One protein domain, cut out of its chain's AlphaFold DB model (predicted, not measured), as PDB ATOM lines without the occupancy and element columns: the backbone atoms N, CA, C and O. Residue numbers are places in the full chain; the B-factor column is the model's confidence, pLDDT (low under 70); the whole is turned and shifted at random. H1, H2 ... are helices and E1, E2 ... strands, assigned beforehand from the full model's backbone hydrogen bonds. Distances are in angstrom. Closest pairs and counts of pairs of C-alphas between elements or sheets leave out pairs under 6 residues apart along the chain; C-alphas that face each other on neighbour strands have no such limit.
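What this domain is: This is residues 120 to 211 of the 238 residues of an uncharacterized protein of Bacteroidetes bacterium (UniProt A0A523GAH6). A small sheet of three short strands has its edge strand E1 near the middle of a rounded body, with the longest helix, H4, crossing one face and H2 on the opposite face, beside the strands. H1 lies near E1, and H3 sits in the crossover from E2 to E3. The printed part has 92 residues, in the order H1, H2, E1, E2, H3, E3, H4; the mixed sheet runs E1, E2, E3, and the class is mixed, helices and strands. It is compact, with a radius of gyration of the C-alphas of 11.9 A and spans of 29 by 28 by 25 A.

Where its parts are: Find C-alpha 120 at (3.896, 84.303, 7.465); H1 runs from there to 129, 14.3 A. Next come H2, residues 135 to 143, 12.2 A; E1, 146 to 148, 6.9 A; E2, 162 to 166, 13.0 A; H3, 172 to 175, 5.1 A; and E3, 186 to 190, 13.4 A. H4, 193 to 206, runs 20.1 A to C-alpha 206 at (7.181, 82.722, 17.474).

How they stand to each other: Hairpin E1 and E2 is antiparallel, with N 147 and O 165 at 3.0 A. E2 and E3 are parallel, with N 164 and O 187 at 2.9 A; E2, H3, E3 form a strand-helix-strand unit, parallel strands joined through a helix, its crossover right-handed. H4 is over E1 and, only just, E2, with 3 C-alphas on it; C-alphas 147 and 196 are closest to each other for E1 and H4, 6.7 A. H1 and H3 only graze the sheet. With residues 203 to 206 alone, H4 only just touches H1, over 3 pairs of C-alphas within 8 A, the closest being 123 and 203 at 6.4 A. In H1, H2 and H4 every O i to N i+4 pair is within hydrogen-bond range; H3 is too short for one, and its single O i to N i+3 pair is not within range.

The domain as a whole: Look at C-alphas 136 and 153 for the two farthest apart, 30.4 A. The printed part has no cut; the link from E1 to E2 is long, and its residues 156 to 159 are under 70 in pLDDT.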
ATOM      1  N   ILE A 120       2.588  83.624   7.461       94.31
ATOM      2  CA  ILE A 120       3.896  84.303   7.465       94.31
ATOM      3  C   ILE A 120       3.733  85.827   7.443       94.31
ATOM      4  O   ILE A 120       4.384  86.530   8.212       94.31
ATOM      5  N   GLY A 121       2.825  86.343   6.606       94.25
ATOM      6  CA  GLY A 121       2.516  87.775   6.566       94.25
ATOM      7  C   GLY A 121       1.981  88.272   7.908       94.25
ATOM      8  O   GLY A 121       2.416  89.310   8.397       94.25
ATOM      9  N   THR A 122       1.107  87.483   8.537       95.69
ATOM     10  CA  THR A 122       0.572  87.742   9.877       95.69
ATOM     11  C   THR A 122       1.688  87.773  10.918       95.69
ATOM     12  O   THR A 122       1.733  88.717  11.698       95.69
ATOM     13  N   LEU A 123       2.634  86.828  10.911       96.06
ATOM     14  CA  LEU A 123       3.768  86.838  11.845       96.06
ATOM     15  C   LEU A 123       4.597  88.123  11.738       96.06
ATOM     16  O   LEU A 123       4.822  88.806  12.736       96.06
ATOM     17  N   ILE A 124       5.018  88.469  10.519       93.50
ATOM     18  CA  ILE A 124       5.841  89.658  10.255       93.50
ATOM     19  C   ILE A 124       5.097  90.924  10.692       93.50
ATOM     20  O   ILE A 124       5.673  91.799  11.334       93.50
ATOM     21  N   TYR A 125       3.810  91.011  10.361       93.75
ATOM     22  CA  TYR A 125       2.964  92.142  10.712       93.75
ATOM     23  C   TYR A 125       2.768  92.287  12.226       93.75
ATOM     24  O   TYR A 125       2.953  93.380  12.756       93.75
ATOM     25  N   ASN A 126       2.480  91.198  12.944       94.81
ATOM     26  CA  ASN A 126       2.323  91.245  14.400       94.81
ATOM     27  C   ASN A 126       3.636  91.606  15.106       94.81
ATOM     28  O   ASN A 126       3.603  92.333  16.092       94.81
ATOM     29  N   ASN A 127       4.789  91.188  14.571       93.81
ATOM     30  CA  ASN A 127       6.083  91.612  15.102       93.81
ATOM     31  C   ASN A 127       6.294  93.132  14.967       93.81
ATOM     32  O   ASN A 127       6.823  93.750  15.881       93.81
ATOM     33  N   LYS A 128       5.826  93.753  13.871       91.94
ATOM     34  CA  LYS A 128       5.830  95.223  13.716       91.94
ATOM     35  C   LYS A 128       4.847  95.913  14.670       91.94
ATOM     36  O   LYS A 128       5.125  97.001  15.157       91.94
ATOM     37  N   LEU A 129       3.694  95.294  14.942       93.06
ATOM     38  CA  LEU A 129       2.696  95.850  15.862       93.06
ATOM     39  C   LEU A 129       3.159  95.874  17.327       93.06
ATOM     40  O   LEU A 129       2.553  96.594  18.118       93.06
ATOM     41  N   LEU A 130       4.213  95.136  17.700       93.81
ATOM     42  CA  LEU A 130       4.779  95.185  19.054       93.81
ATOM     43  C   LEU A 130       5.227  96.590  19.464       93.81
ATOM     44  O   LEU A 130       5.115  96.940  20.633       93.81
ATOM     45  N   ASP A 131       5.693  97.392  18.507       91.75
ATOM     46  CA  ASP A 131       6.141  98.761  18.771       91.75
ATOM     47  C   ASP A 131       4.963  99.733  18.975       91.75
ATOM     48  O   ASP A 131       5.145 100.839  19.479       91.75
ATOM     49  N   LEU A 132       3.750  99.334  18.571       92.38
ATOM     50  CA  LEU A 132       2.547 100.172  18.600       92.38
ATOM     51  C   LEU A 132       1.577  99.788  19.717       92.38
ATOM     52  O   LEU A 132       0.891 100.651  20.258       92.38
ATOM     53  N   LEU A 133       1.487  98.499  20.038       94.44
ATOM     54  CA  LEU A 133       0.537  97.965  21.003       94.44
ATOM     55  C   LEU A 133       1.227  97.654  22.326       94.44
ATOM     56  O   LEU A 133       2.252  96.975  22.372       94.44
ATOM     57  N   SER A 134       0.620  98.099  23.424       93.69
ATOM     58  CA  SER A 134       1.106  97.756  24.755       93.69
ATOM     59  C   SER A 134       0.867  96.275  25.065       93.69
ATOM     60  O   SER A 134      -0.014  95.630  24.493       93.69
ATOM     61  N   THR A 135       1.585  95.724  26.048       92.50
ATOM     62  CA  THR A 135       1.318  94.365  26.554       92.50
ATOM     63  C   THR A 135      -0.148  94.186  26.961       92.50
ATOM     64  O   THR A 135      -0.733  93.138  26.709       92.50
ATOM     65  N   ARG A 136      -0.772  95.224  27.538       93.56
ATOM     66  CA  ARG A 136      -2.191  95.200  27.919       93.56
ATOM     67  C   ARG A 136      -3.111  95.059  26.705       93.56
ATOM     68  O   ARG A 136      -4.111  94.346  26.794       93.56
ATOM     69  N   ASP A 137      -2.791  95.728  25.603       95.12
ATOM     70  CA  ASP A 137      -3.575  95.654  24.367       95.12
ATOM     71  C   ASP A 137      -3.500  94.250  23.770       95.12
ATOM     72  O   ASP A 137      -4.530  93.673  23.427       95.12
ATOM     73  N   TRP A 138      -2.302  93.659  23.737       95.38
ATOM     74  CA  TRP A 138      -2.097  92.281  23.288       95.38
ATOM     75  C   TRP A 138      -2.857  91.262  24.129       95.38
ATOM     76  O   TRP A 138      -3.566  90.421  23.576       95.38
ATOM     77  N   THR A 139      -2.778  91.372  25.457       93.38
ATOM     78  CA  THR A 139      -3.575  90.531  26.356       93.38
ATOM     79  C   THR A 139      -5.068  90.693  26.067       93.38
ATOM     80  O   THR A 139      -5.772  89.701  25.904       93.38
ATOM     81  N   SER A 140      -5.542  91.934  25.910       94.69
ATOM     82  CA  SER A 140      -6.958  92.223  25.644       94.69
ATOM     83  C   SER A 140      -7.436  91.672  24.298       94.69
ATOM     84  O   SER A 140      -8.576  91.218  24.197       94.69
ATOM     85  N   LEU A 141      -6.587  91.707  23.267       95.94
ATOM     86  CA  LEU A 141      -6.854  91.086  21.970       95.94
ATOM     87  C   LEU A 141      -6.997  89.568  22.123       95.94
ATOM     88  O   LEU A 141      -8.002  88.998  21.693       95.94
ATOM     89  N   PHE A 142      -6.030  88.921  22.778       95.25
ATOM     90  CA  PHE A 142      -5.987  87.462  22.856       95.25
ATOM     91  C   PHE A 142      -7.108  86.890  23.724       95.25
ATOM     92  O   PHE A 142      -7.802  85.975  23.282       95.25
ATOM     93  N   GLU A 143      -7.361  87.485  24.892       94.12
ATOM     94  CA  GLU A 143      -8.460  87.099  25.789       94.12
ATOM     95  C   GLU A 143      -9.835  87.191  25.119       94.12
ATOM     96  O   GLU A 143     -10.753  86.451  25.469       94.12
ATOM     97  N   ARG A 144      -9.992  88.094  24.145       95.44
ATOM     98  CA  ARG A 144     -11.250  88.293  23.414       95.44
ATOM     99  C   ARG A 144     -11.312  87.526  22.096       95.44
ATOM    100  O   ARG A 144     -12.244  87.748  21.329       95.44
ATOM    101  N   GLY A 145     -10.341  86.655  21.814       96.00
ATOM    102  CA  GLY A 145     -10.319  85.884  20.571       96.00
ATOM    103  C   GLY A 145     -10.156  86.771  19.336       96.00
ATOM    104  O   GLY A 145     -10.840  86.569  18.330       96.00
ATOM    105  N   VAL A 146      -9.302  87.793  19.427       97.62
ATOM    106  CA  VAL A 146      -8.989  88.706  18.325       97.62
ATOM    107  C   VAL A 146      -7.510  88.616  17.984       97.62
ATOM    108  O   VAL A 146      -6.652  88.623  18.867       97.62
ATOM    109  N   VAL A 147      -7.204  88.543  16.690       97.50
ATOM    110  CA  VAL A 147      -5.828  88.500  16.185       97.50
ATOM    111  C   VAL A 147      -5.674  89.500  15.040       97.50
ATOM    112  O   VAL A 147      -6.458  89.445  14.090       97.50
ATOM    113  N   PRO A 148      -4.678  90.401  15.072       96.62
ATOM    114  CA  PRO A 148      -4.315  91.182  13.897       96.62
ATOM    115  C   PRO A 148      -3.803  90.256  12.791       96.62
ATOM    116  O   PRO A 148      -2.905  89.450  13.029       96.62
ATOM    117  N   VAL A 149      -4.347  90.348  11.579       96.56
ATOM    118  CA  VAL A 149      -4.013  89.421  10.485       96.56
ATOM    119  C   VAL A 149      -3.649  90.134   9.194       96.56
ATOM    120  O   VAL A 149      -4.031  91.275   8.953       96.56
ATOM    121  N   ILE A 150      -2.938  89.408   8.334       95.69
ATOM    122  CA  ILE A 150      -2.770  89.752   6.924       95.69
ATOM    123  C   ILE A 150      -3.561  88.758   6.083       95.69
ATOM    124  O   ILE A 150      -3.410  87.542   6.222       95.69
ATOM    125  N   GLU A 151      -4.389  89.286   5.189       93.94
ATOM    126  CA  GLU A 151      -5.122  88.485   4.217       93.94
ATOM    127  C   GLU A 151      -4.174  87.886   3.171       93.94
ATOM    128  O   GLU A 151      -3.192  88.501   2.746       93.94
ATOM    129  N   HIS A 152      -4.450  86.659   2.741       92.38
ATOM    130  CA  HIS A 152      -3.668  86.007   1.706       92.38
ATOM    131  C   HIS A 152      -3.720  86.797   0.387       92.38
ATOM    132  O   HIS A 152      -4.721  87.426   0.050       92.38
ATOM    133  N   GLY A 153      -2.594  86.836  -0.328       87.88
ATOM    134  CA  GLY A 153      -2.424  87.675  -1.519       87.88
ATOM    135  C   GLY A 153      -2.195  89.168  -1.245       87.88
ATOM    136  O   GLY A 153      -1.934  89.902  -2.194       87.88
ATOM    137  N   HIS A 154      -2.234  89.625   0.014       83.75
ATOM    138  CA  HIS A 154      -1.994  91.024   0.373       83.75
ATOM    139  C   HIS A 154      -0.625  91.223   1.032       83.75
ATOM    140  O   HIS A 154      -0.141  90.380   1.789       83.75
ATOM    141  N   TYR A 155      -0.003  92.369   0.745       74.62
ATOM    142  CA  TYR A 155       1.280  92.757   1.328       74.62
ATOM    143  C   TYR A 155       1.084  93.635   2.566       74.62
ATOM    144  O   TYR A 155       0.331  94.605   2.479       74.62
ATOM    145  N   PRO A 156       1.810  93.374   3.670       63.50
ATOM    146  CA  PRO A 156       1.658  94.099   4.934       63.50
ATOM    147  C   PRO A 156       1.932  95.605   4.823       63.50
ATOM    148  O   PRO A 156       1.322  96.382   5.545       63.50
ATOM    149  N   ASP A 157       2.786  96.033   3.889       65.50
ATOM    150  CA  ASP A 157       3.162  97.447   3.733       65.50
ATOM    151  C   ASP A 157       2.155  98.267   2.901       65.50
ATOM    152  O   ASP A 157       2.246  99.489   2.836       65.50
ATOM    153  N   VAL A 158       1.173  97.609   2.272       60.50
ATOM    154  CA  VAL A 158       0.109  98.253   1.471       60.50
ATOM    155  C   VAL A 158      -1.207  98.332   2.258       60.50
ATOM    156  O   VAL A 158      -2.207  98.885   1.791       60.50
ATOM    157  N   VAL A 159      -1.228  97.781   3.471       61.09
ATOM    158  CA  VAL A 159      -2.432  97.677   4.284       61.09
ATOM    159  C   VAL A 159      -2.810  99.053   4.828       61.09
ATOM    160  O   VAL A 159      -2.234  99.547   5.789       61.09
ATOM    161  N   ARG A 160      -3.818  99.673   4.206       72.88
ATOM    162  CA  ARG A 160      -4.417 100.932   4.680       72.88
ATOM    163  C   ARG A 160      -5.288 100.761   5.931       72.88
ATOM    164  O   ARG A 160      -5.698 101.764   6.490       72.88
ATOM    165  N   ARG A 161      -5.632  99.524   6.313       87.25
ATOM    166  CA  ARG A 161      -6.563  99.212   7.410       87.25
ATOM    167  C   ARG A 161      -6.098  98.026   8.234       87.25
ATOM    168  O   ARG A 161      -5.852  96.962   7.674       87.25
ATOM    169  N   HIS A 162      -6.055  98.155   9.549       92.81
ATOM    170  CA  HIS A 162      -5.665  97.046  10.412       92.81
ATOM    171  C   HIS A 162      -6.787  95.997  10.473       92.81
ATOM    172  O   HIS A 162      -7.829  96.223  11.090       92.81
ATOM    173  N   LEU A 163      -6.579  94.844   9.827       95.00
ATOM    174  CA  LEU A 163      -7.533  93.735   9.874       95.00
ATOM    175  C   LEU A 163      -7.415  92.999  11.209       95.00
ATOM    176  O   LEU A 163      -6.352  92.464  11.535       95.00
ATOM    177  N   LEU A 164      -8.513  92.944  11.956       97.19
ATOM    178  CA  LEU A 164      -8.629  92.204  13.208       97.19
ATOM    179  C   LEU A 164      -9.579  91.020  13.008       97.19
ATOM    180  O   LEU A 164     -10.786  91.195  12.838       97.19
ATOM    181  N   ALA A 165      -9.031  89.810  13.002       98.00
ATOM    182  CA  ALA A 165      -9.790  88.585  12.799       98.00
ATOM    183  C   ALA A 165     -10.386  88.060  14.105       98.00
ATOM    184  O   ALA A 165      -9.706  88.041  15.131       98.00
ATOM    185  N   SER A 166     -11.635  87.598  14.049       98.06
ATOM    186  CA  SER A 166     -12.309  86.922  15.158       98.06
ATOM    187  C   SER A 166     -13.390  85.957  14.669       98.06
ATOM    188  O   SER A 166     -13.909  86.109  13.562       98.06
ATOM    189  N   SER A 167     -13.768  85.000  15.518       96.88
ATOM    190  CA  SER A 167     -14.910  84.104  15.308       96.88
ATOM    191  C   SER A 167     -16.259  84.742  15.655       96.88
ATOM    192  O   SER A 167     -17.299  84.249  15.222       96.88
ATOM    193  N   ASP A 168     -16.261  85.877  16.368       96.19
ATOM    194  CA  ASP A 168     -17.464  86.679  16.620       96.19
ATOM    195  C   ASP A 168     -17.208  88.202  16.543       96.19
ATOM    196  O   ASP A 168     -17.335  88.924  17.539       96.19
ATOM    197  N   PRO A 169     -16.917  88.748  15.346       95.62
ATOM    198  CA  PRO A 169     -16.718  90.189  15.142       95.62
ATOM    199  C   PRO A 169     -17.877  91.073  15.641       95.62
ATOM    200  O   PRO A 169     -17.706  92.253  15.951       95.62
ATOM    201  N   GLY A 170     -19.084  90.503  15.724       92.44
ATOM    202  CA  GLY A 170     -20.297  91.181  16.167       92.44
ATOM    203  C   GLY A 170     -20.450  91.288  17.685       92.44
ATOM    204  O   GLY A 170     -21.398  91.938  18.143       92.44
ATOM    205  N   SER A 171     -19.562  90.677  18.473       93.88
ATOM    206  CA  SER A 171     -19.583  90.784  19.932       93.88
ATOM    207  C   SER A 171     -19.387  92.229  20.382       93.88
ATOM    208  O   SER A 171     -18.501  92.944  19.910       93.88
ATOM    209  N   ARG A 172     -20.175  92.668  21.370       92.31
ATOM    210  CA  ARG A 172     -20.000  93.993  21.990       92.31
ATOM    211  C   ARG A 172     -18.603  94.149  22.597       92.31
ATOM    212  O   ARG A 172     -18.033  95.234  22.527       92.31
ATOM    213  N   GLN A 173     -18.064  93.077  23.177       93.06
ATOM    214  CA  GLN A 173     -16.729  93.088  23.768       93.06
ATOM    215  C   GLN A 173     -15.665  93.288  22.688       93.06
ATOM    216  O   GLN A 173     -14.772  94.111  22.867       93.06
ATOM    217  N   ILE A 174     -15.793  92.619  21.543       94.44
ATOM    218  CA  ILE A 174     -14.850  92.772  20.429       94.44
ATOM    219  C   ILE A 174     -14.963  94.162  19.812       94.44
ATOM    220  O   ILE A 174     -13.956  94.852  19.704       94.44
ATOM    221  N   ARG A 175     -16.179  94.644  19.527       92.94
ATOM    222  CA  ARG A 175     -16.365  95.998  18.983       92.94
ATOM    223  C   ARG A 175     -15.787  97.082  19.886       92.94
ATOM    224  O   ARG A 175     -15.203  98.024  19.384       92.94
ATOM    225  N   SER A 176     -15.877  96.929  21.209       93.94
ATOM    226  CA  SER A 176     -15.292  97.916  22.128       93.94
ATOM    227  C   SER A 176     -13.762  98.026  22.047       93.94
ATOM    228  O   SER A 176     -13.213  98.986  22.577       93.94
ATOM    229  N   LEU A 177     -13.069  97.074  21.404       93.50
ATOM    230  CA  LEU A 177     -11.625  97.162  21.182       93.50
ATOM    231  C   LEU A 177     -11.253  98.258  20.182       93.50
ATOM    232  O   LEU A 177     -10.187  98.843  20.341       93.50
ATOM    233  N   SER A 178     -12.104  98.585  19.199       90.31
ATOM    234  CA  SER A 178     -11.778  99.660  18.247       90.31
ATOM    235  C   SER A 178     -11.613 101.013  18.927       90.31
ATOM    236  O   SER A 178     -10.842 101.839  18.461       90.31
ATOM    237  N   ASP A 179     -12.316 101.214  20.041       90.56
ATOM    238  CA  ASP A 179     -12.276 102.458  20.807       90.56
ATOM    239  C   ASP A 179     -11.114 102.479  21.817       90.56
ATOM    240  O   ASP A 179     -10.777 103.530  22.359       90.56
ATOM    241  N   GLN A 180     -10.534 101.313  22.121       93.25
ATOM    242  CA  GLN A 180      -9.486 101.144  23.135       93.25
ATOM    243  C   GLN A 180      -8.084 101.122  22.530       93.25
ATOM    244  O   GLN A 180      -7.140 101.584  23.165       93.25
ATOM    245  N   LEU A 181      -7.945 100.563  21.329       93.25
ATOM    246  CA  LEU A 181      -6.659 100.412  20.662       93.25
ATOM    247  C   LEU A 181      -6.212 101.738  20.040       93.25
ATOM    248  O   LEU A 181      -7.009 102.480  19.480       93.25
ATOM    249  N   ILE A 182      -4.902 101.992  20.058       92.62
ATOM    250  CA  ILE A 182      -4.293 103.161  19.397       92.62
ATOM    251  C   ILE A 182      -4.249 103.038  17.860       92.62
ATOM    252  O   ILE A 182      -3.808 103.946  17.157       92.62
ATOM    253  N   LEU A 183      -4.689 101.902  17.321       90.56
ATOM    254  CA  LEU A 183      -4.690 101.627  15.891       90.56
ATOM    255  C   LEU A 183      -5.780 102.448  15.187       90.56
ATOM    256  O   LEU A 183      -6.933 102.467  15.610       90.56
ATOM    257  N   SER A 184      -5.417 103.087  14.076       87.88
ATOM    258  CA  SER A 184      -6.369 103.795  13.210       87.88
ATOM    259  C   SER A 184      -6.915 102.866  12.123       87.88
ATOM    260  O   SER A 184      -6.270 101.892  11.759       87.88
ATOM    261  N   ASP A 185      -8.113 103.135  11.603       90.12
ATOM    262  CA  ASP A 185      -8.673 102.386  10.469       90.12
ATOM    263  C   ASP A 185      -8.754 100.857  10.689       90.12
ATOM    264  O   ASP A 185      -8.338 100.052   9.852       90.12
ATOM    265  N   ILE A 186      -9.300 100.442  11.835       93.88
ATOM    266  CA  ILE A 186      -9.550  99.031  12.162       93.88
ATOM    267  C   ILE A 186     -10.730  98.481  11.347       93.88
ATOM    268  O   ILE A 186     -11.802  99.085  11.293       93.88
ATOM    269  N   GLU A 187     -10.569  97.281  10.794       94.31
ATOM    270  CA  GLU A 187     -11.648  96.501  10.184       94.31
ATOM    271  C   GLU A 187     -11.717  95.117  10.837       94.31
ATOM    272  O   GLU A 187     -10.740  94.368  10.833       94.31
ATOM    273  N   PHE A 188     -12.881  94.759  11.384       95.88
ATOM    274  CA  PHE A 188     -13.098  93.413  11.910       95.88
ATOM    275  C   PHE A 188     -13.533  92.453  10.803       95.88
ATOM    276  O   PHE A 188     -14.473  92.731  10.056       95.88
ATOM    277  N   VAL A 189     -12.872  91.300  10.742       96.88
ATOM    278  CA  VAL A 189     -13.125  90.244   9.756       96.88
ATOM    279  C   VAL A 189     -13.422  88.921  10.451       96.88
ATOM    280  O   VAL A 189     -12.959  88.667  11.564       96.88
ATOM    281  N   PHE A 190     -14.210  88.077   9.794       98.06
ATOM    282  CA  PHE A 190     -14.558  86.762  10.307       98.06
ATOM    283  C   PHE A 190     -13.519  85.714   9.903       98.06
ATOM    284  O   PHE A 190     -13.146  85.613   8.730       98.06
ATOM    285  N   VAL A 191     -13.106  84.896  10.870       97.81
ATOM    286  CA  VAL A 191     -12.431  83.611  10.645       97.81
ATOM    287  C   VAL A 191     -12.959  82.581  11.654       97.81
ATOM    288  O   VAL A 191     -13.343  82.975  12.756       97.81
ATOM    289  N   PRO A 192     -12.962  81.275  11.336       96.00
ATOM    290  CA  PRO A 192     -13.399  80.246  12.280       96.00
ATOM    291  C   PRO A 192     -12.609  80.259  13.595       96.00
ATOM    292  O   PRO A 192     -11.415  80.565  13.616       96.00
ATOM    293  N   ASP A 193     -13.255  79.854  14.689       95.06
ATOM    294  CA  ASP A 193     -12.668  79.847  16.040       95.06
ATOM    295  C   ASP A 193     -11.344  79.077  16.115       95.06
ATOM    296  O   ASP A 193     -10.342  79.569  16.635       95.06
ATOM    297  N   GLN A 194     -11.298  77.909  15.474       94.62
ATOM    298  CA  GLN A 194     -10.095  77.086  15.414       94.62
ATOM    299  C   GLN A 194      -8.927  77.803  14.718       94.62
ATOM    300  O   GLN A 194      -7.768  77.609  15.091       94.62
ATOM    301  N   VAL A 195      -9.214  78.654  13.729       96.19
ATOM    302  CA  VAL A 195      -8.199  79.464  13.043       96.19
ATOM    303  C   VAL A 195      -7.669  80.544  13.983       96.19
ATOM    304  O   VAL A 195      -6.453  80.697  14.073       96.19
ATOM    305  N   VAL A 196      -8.542  81.233  14.731       96.88
ATOM    306  CA  VAL A 196      -8.130  82.217  15.752       96.88
ATOM    307  C   VAL A 196      -7.186  81.572  16.767       96.88
ATOM    308  O   VAL A 196      -6.072  82.056  16.958       96.88
ATOM    309  N   ILE A 197      -7.595  80.447  17.360       95.69
ATOM    310  CA  ILE A 197      -6.808  79.717  18.369       95.69
ATOM    311  C   ILE A 197      -5.451  79.293  17.796       95.69
ATOM    312  O   ILE A 197      -4.406  79.491  18.417       95.69
ATOM    313  N   THR A 198      -5.446  78.743  16.580       96.75
ATOM    314  CA  THR A 198      -4.213  78.309  15.908       96.75
ATOM    315  C   THR A 198      -3.265  79.483  15.672       96.75
ATOM    316  O   THR A 198      -2.065  79.358  15.911       96.75
ATOM    317  N   LEU A 199      -3.789  80.637  15.250       96.94
ATOM    318  CA  LEU A 199      -2.990  81.841  15.036       96.94
ATOM    319  C   LEU A 199      -2.434  82.405  16.347       96.94
ATOM    320  O   LEU A 199      -1.259  82.755  16.386       96.94
ATOM    321  N   GLN A 200      -3.222  82.451  17.424       95.94
ATOM    322  CA  GLN A 200      -2.743  82.909  18.736       95.94
ATOM    323  C   GLN A 200      -1.608  82.027  19.262       95.94
ATOM    324  O   GLN A 200      -0.577  82.540  19.701       95.94
ATOM    325  N   ASN A 201      -1.753  80.704  19.154       95.81
ATOM    326  CA  ASN A 201      -0.713  79.754  19.549       95.81
ATOM    327  C   ASN A 201       0.548  79.914  18.694       95.81
ATOM    328  O   ASN A 201       1.663  79.949  19.218       95.81
ATOM    329  N   PHE A 202       0.372  80.053  17.379       96.44
ATOM    330  CA  PHE A 202       1.465  80.284  16.443       96.44
ATOM    331  C   PHE A 202       2.220  81.582  16.762       96.44
ATOM    332  O   PHE A 202       3.445  81.560  16.860       96.44
ATOM    333  N   LEU A 203       1.515  82.692  16.987       96.12
ATOM    334  CA  LEU A 203       2.128  83.972  17.335       96.12
ATOM    335  C   LEU A 203       2.839  83.910  18.688       96.12
ATOM    336  O   LEU A 203       3.991  84.316  18.771       96.12
ATOM    337  N   SER A 204       2.208  83.335  19.711       94.38
ATOM    338  CA  SER A 204       2.810  83.187  21.045       94.38
ATOM    339  C   SER A 204       4.098  82.362  21.009       94.38
ATOM    340  O   SER A 204       5.049  82.672  21.722       94.38
ATOM    341  N   SER A 205       4.147  81.340  20.146       95.00
ATOM    342  CA  SER A 205       5.317  80.466  19.987       95.00
ATOM    343  C   SER A 205       6.469  81.120  19.217       95.00
ATOM    344  O   SER A 205       7.614  80.711  19.380       95.00
ATOM    345  N   ASN A 206       6.183  82.105  18.358       95.88
ATOM    346  CA  ASN A 206       7.181  82.722  17.474       95.88
ATOM    347  C   ASN A 206       7.540  84.162  17.863       95.88
ATOM    348  O   ASN A 206       8.556  84.681  17.409       95.88
ATOM    349  N   ILE A 207       6.729  84.808  18.699       92.50
ATOM    350  CA  ILE A 207       6.950  86.160  19.198       92.50
ATOM    351  C   ILE A 207       6.996  86.085  20.730       92.50
ATOM    352  O   ILE A 207       5.950  86.133  21.377       92.50
ATOM    353  N   PRO A 208       8.194  85.991  21.338       88.25
ATOM    354  CA  PRO A 208       8.334  85.818  22.787       88.25
ATOM    355  C   PRO A 208       7.636  86.902  23.617       88.25
ATOM    356  O   PRO A 208       7.124  86.623  24.695       88.25
ATOM    357  N   ALA A 209       7.556  88.132  23.098       87.69
ATOM    358  CA  ALA A 209       6.854  89.239  23.749       87.69
ATOM    359  C   ALA A 209       5.332  89.018  23.873       87.69
ATOM    360  O   ALA A 209       4.695  89.641  24.719       87.69
ATOM    361  N   LEU A 210       4.757  88.134  23.049       86.38
ATOM    362  CA  LEU A 210       3.338  87.761  23.060       86.38
ATOM    363  C   LEU A 210       3.058  86.475  23.836       86.38
ATOM    364  O   LEU A 210       1.910  86.043  23.878       86.38
ATOM    365  N   SER A 211       4.071  85.840  24.433       79.12
ATOM    366  CA  SER A 211       3.867  84.696  25.323       79.12
ATOM    367  C   SER A 211       3.099  85.148  26.572       79.12
ATOM    368  O   SER A 211       3.683  85.518  27.590       79.12
TER     369      SER A 211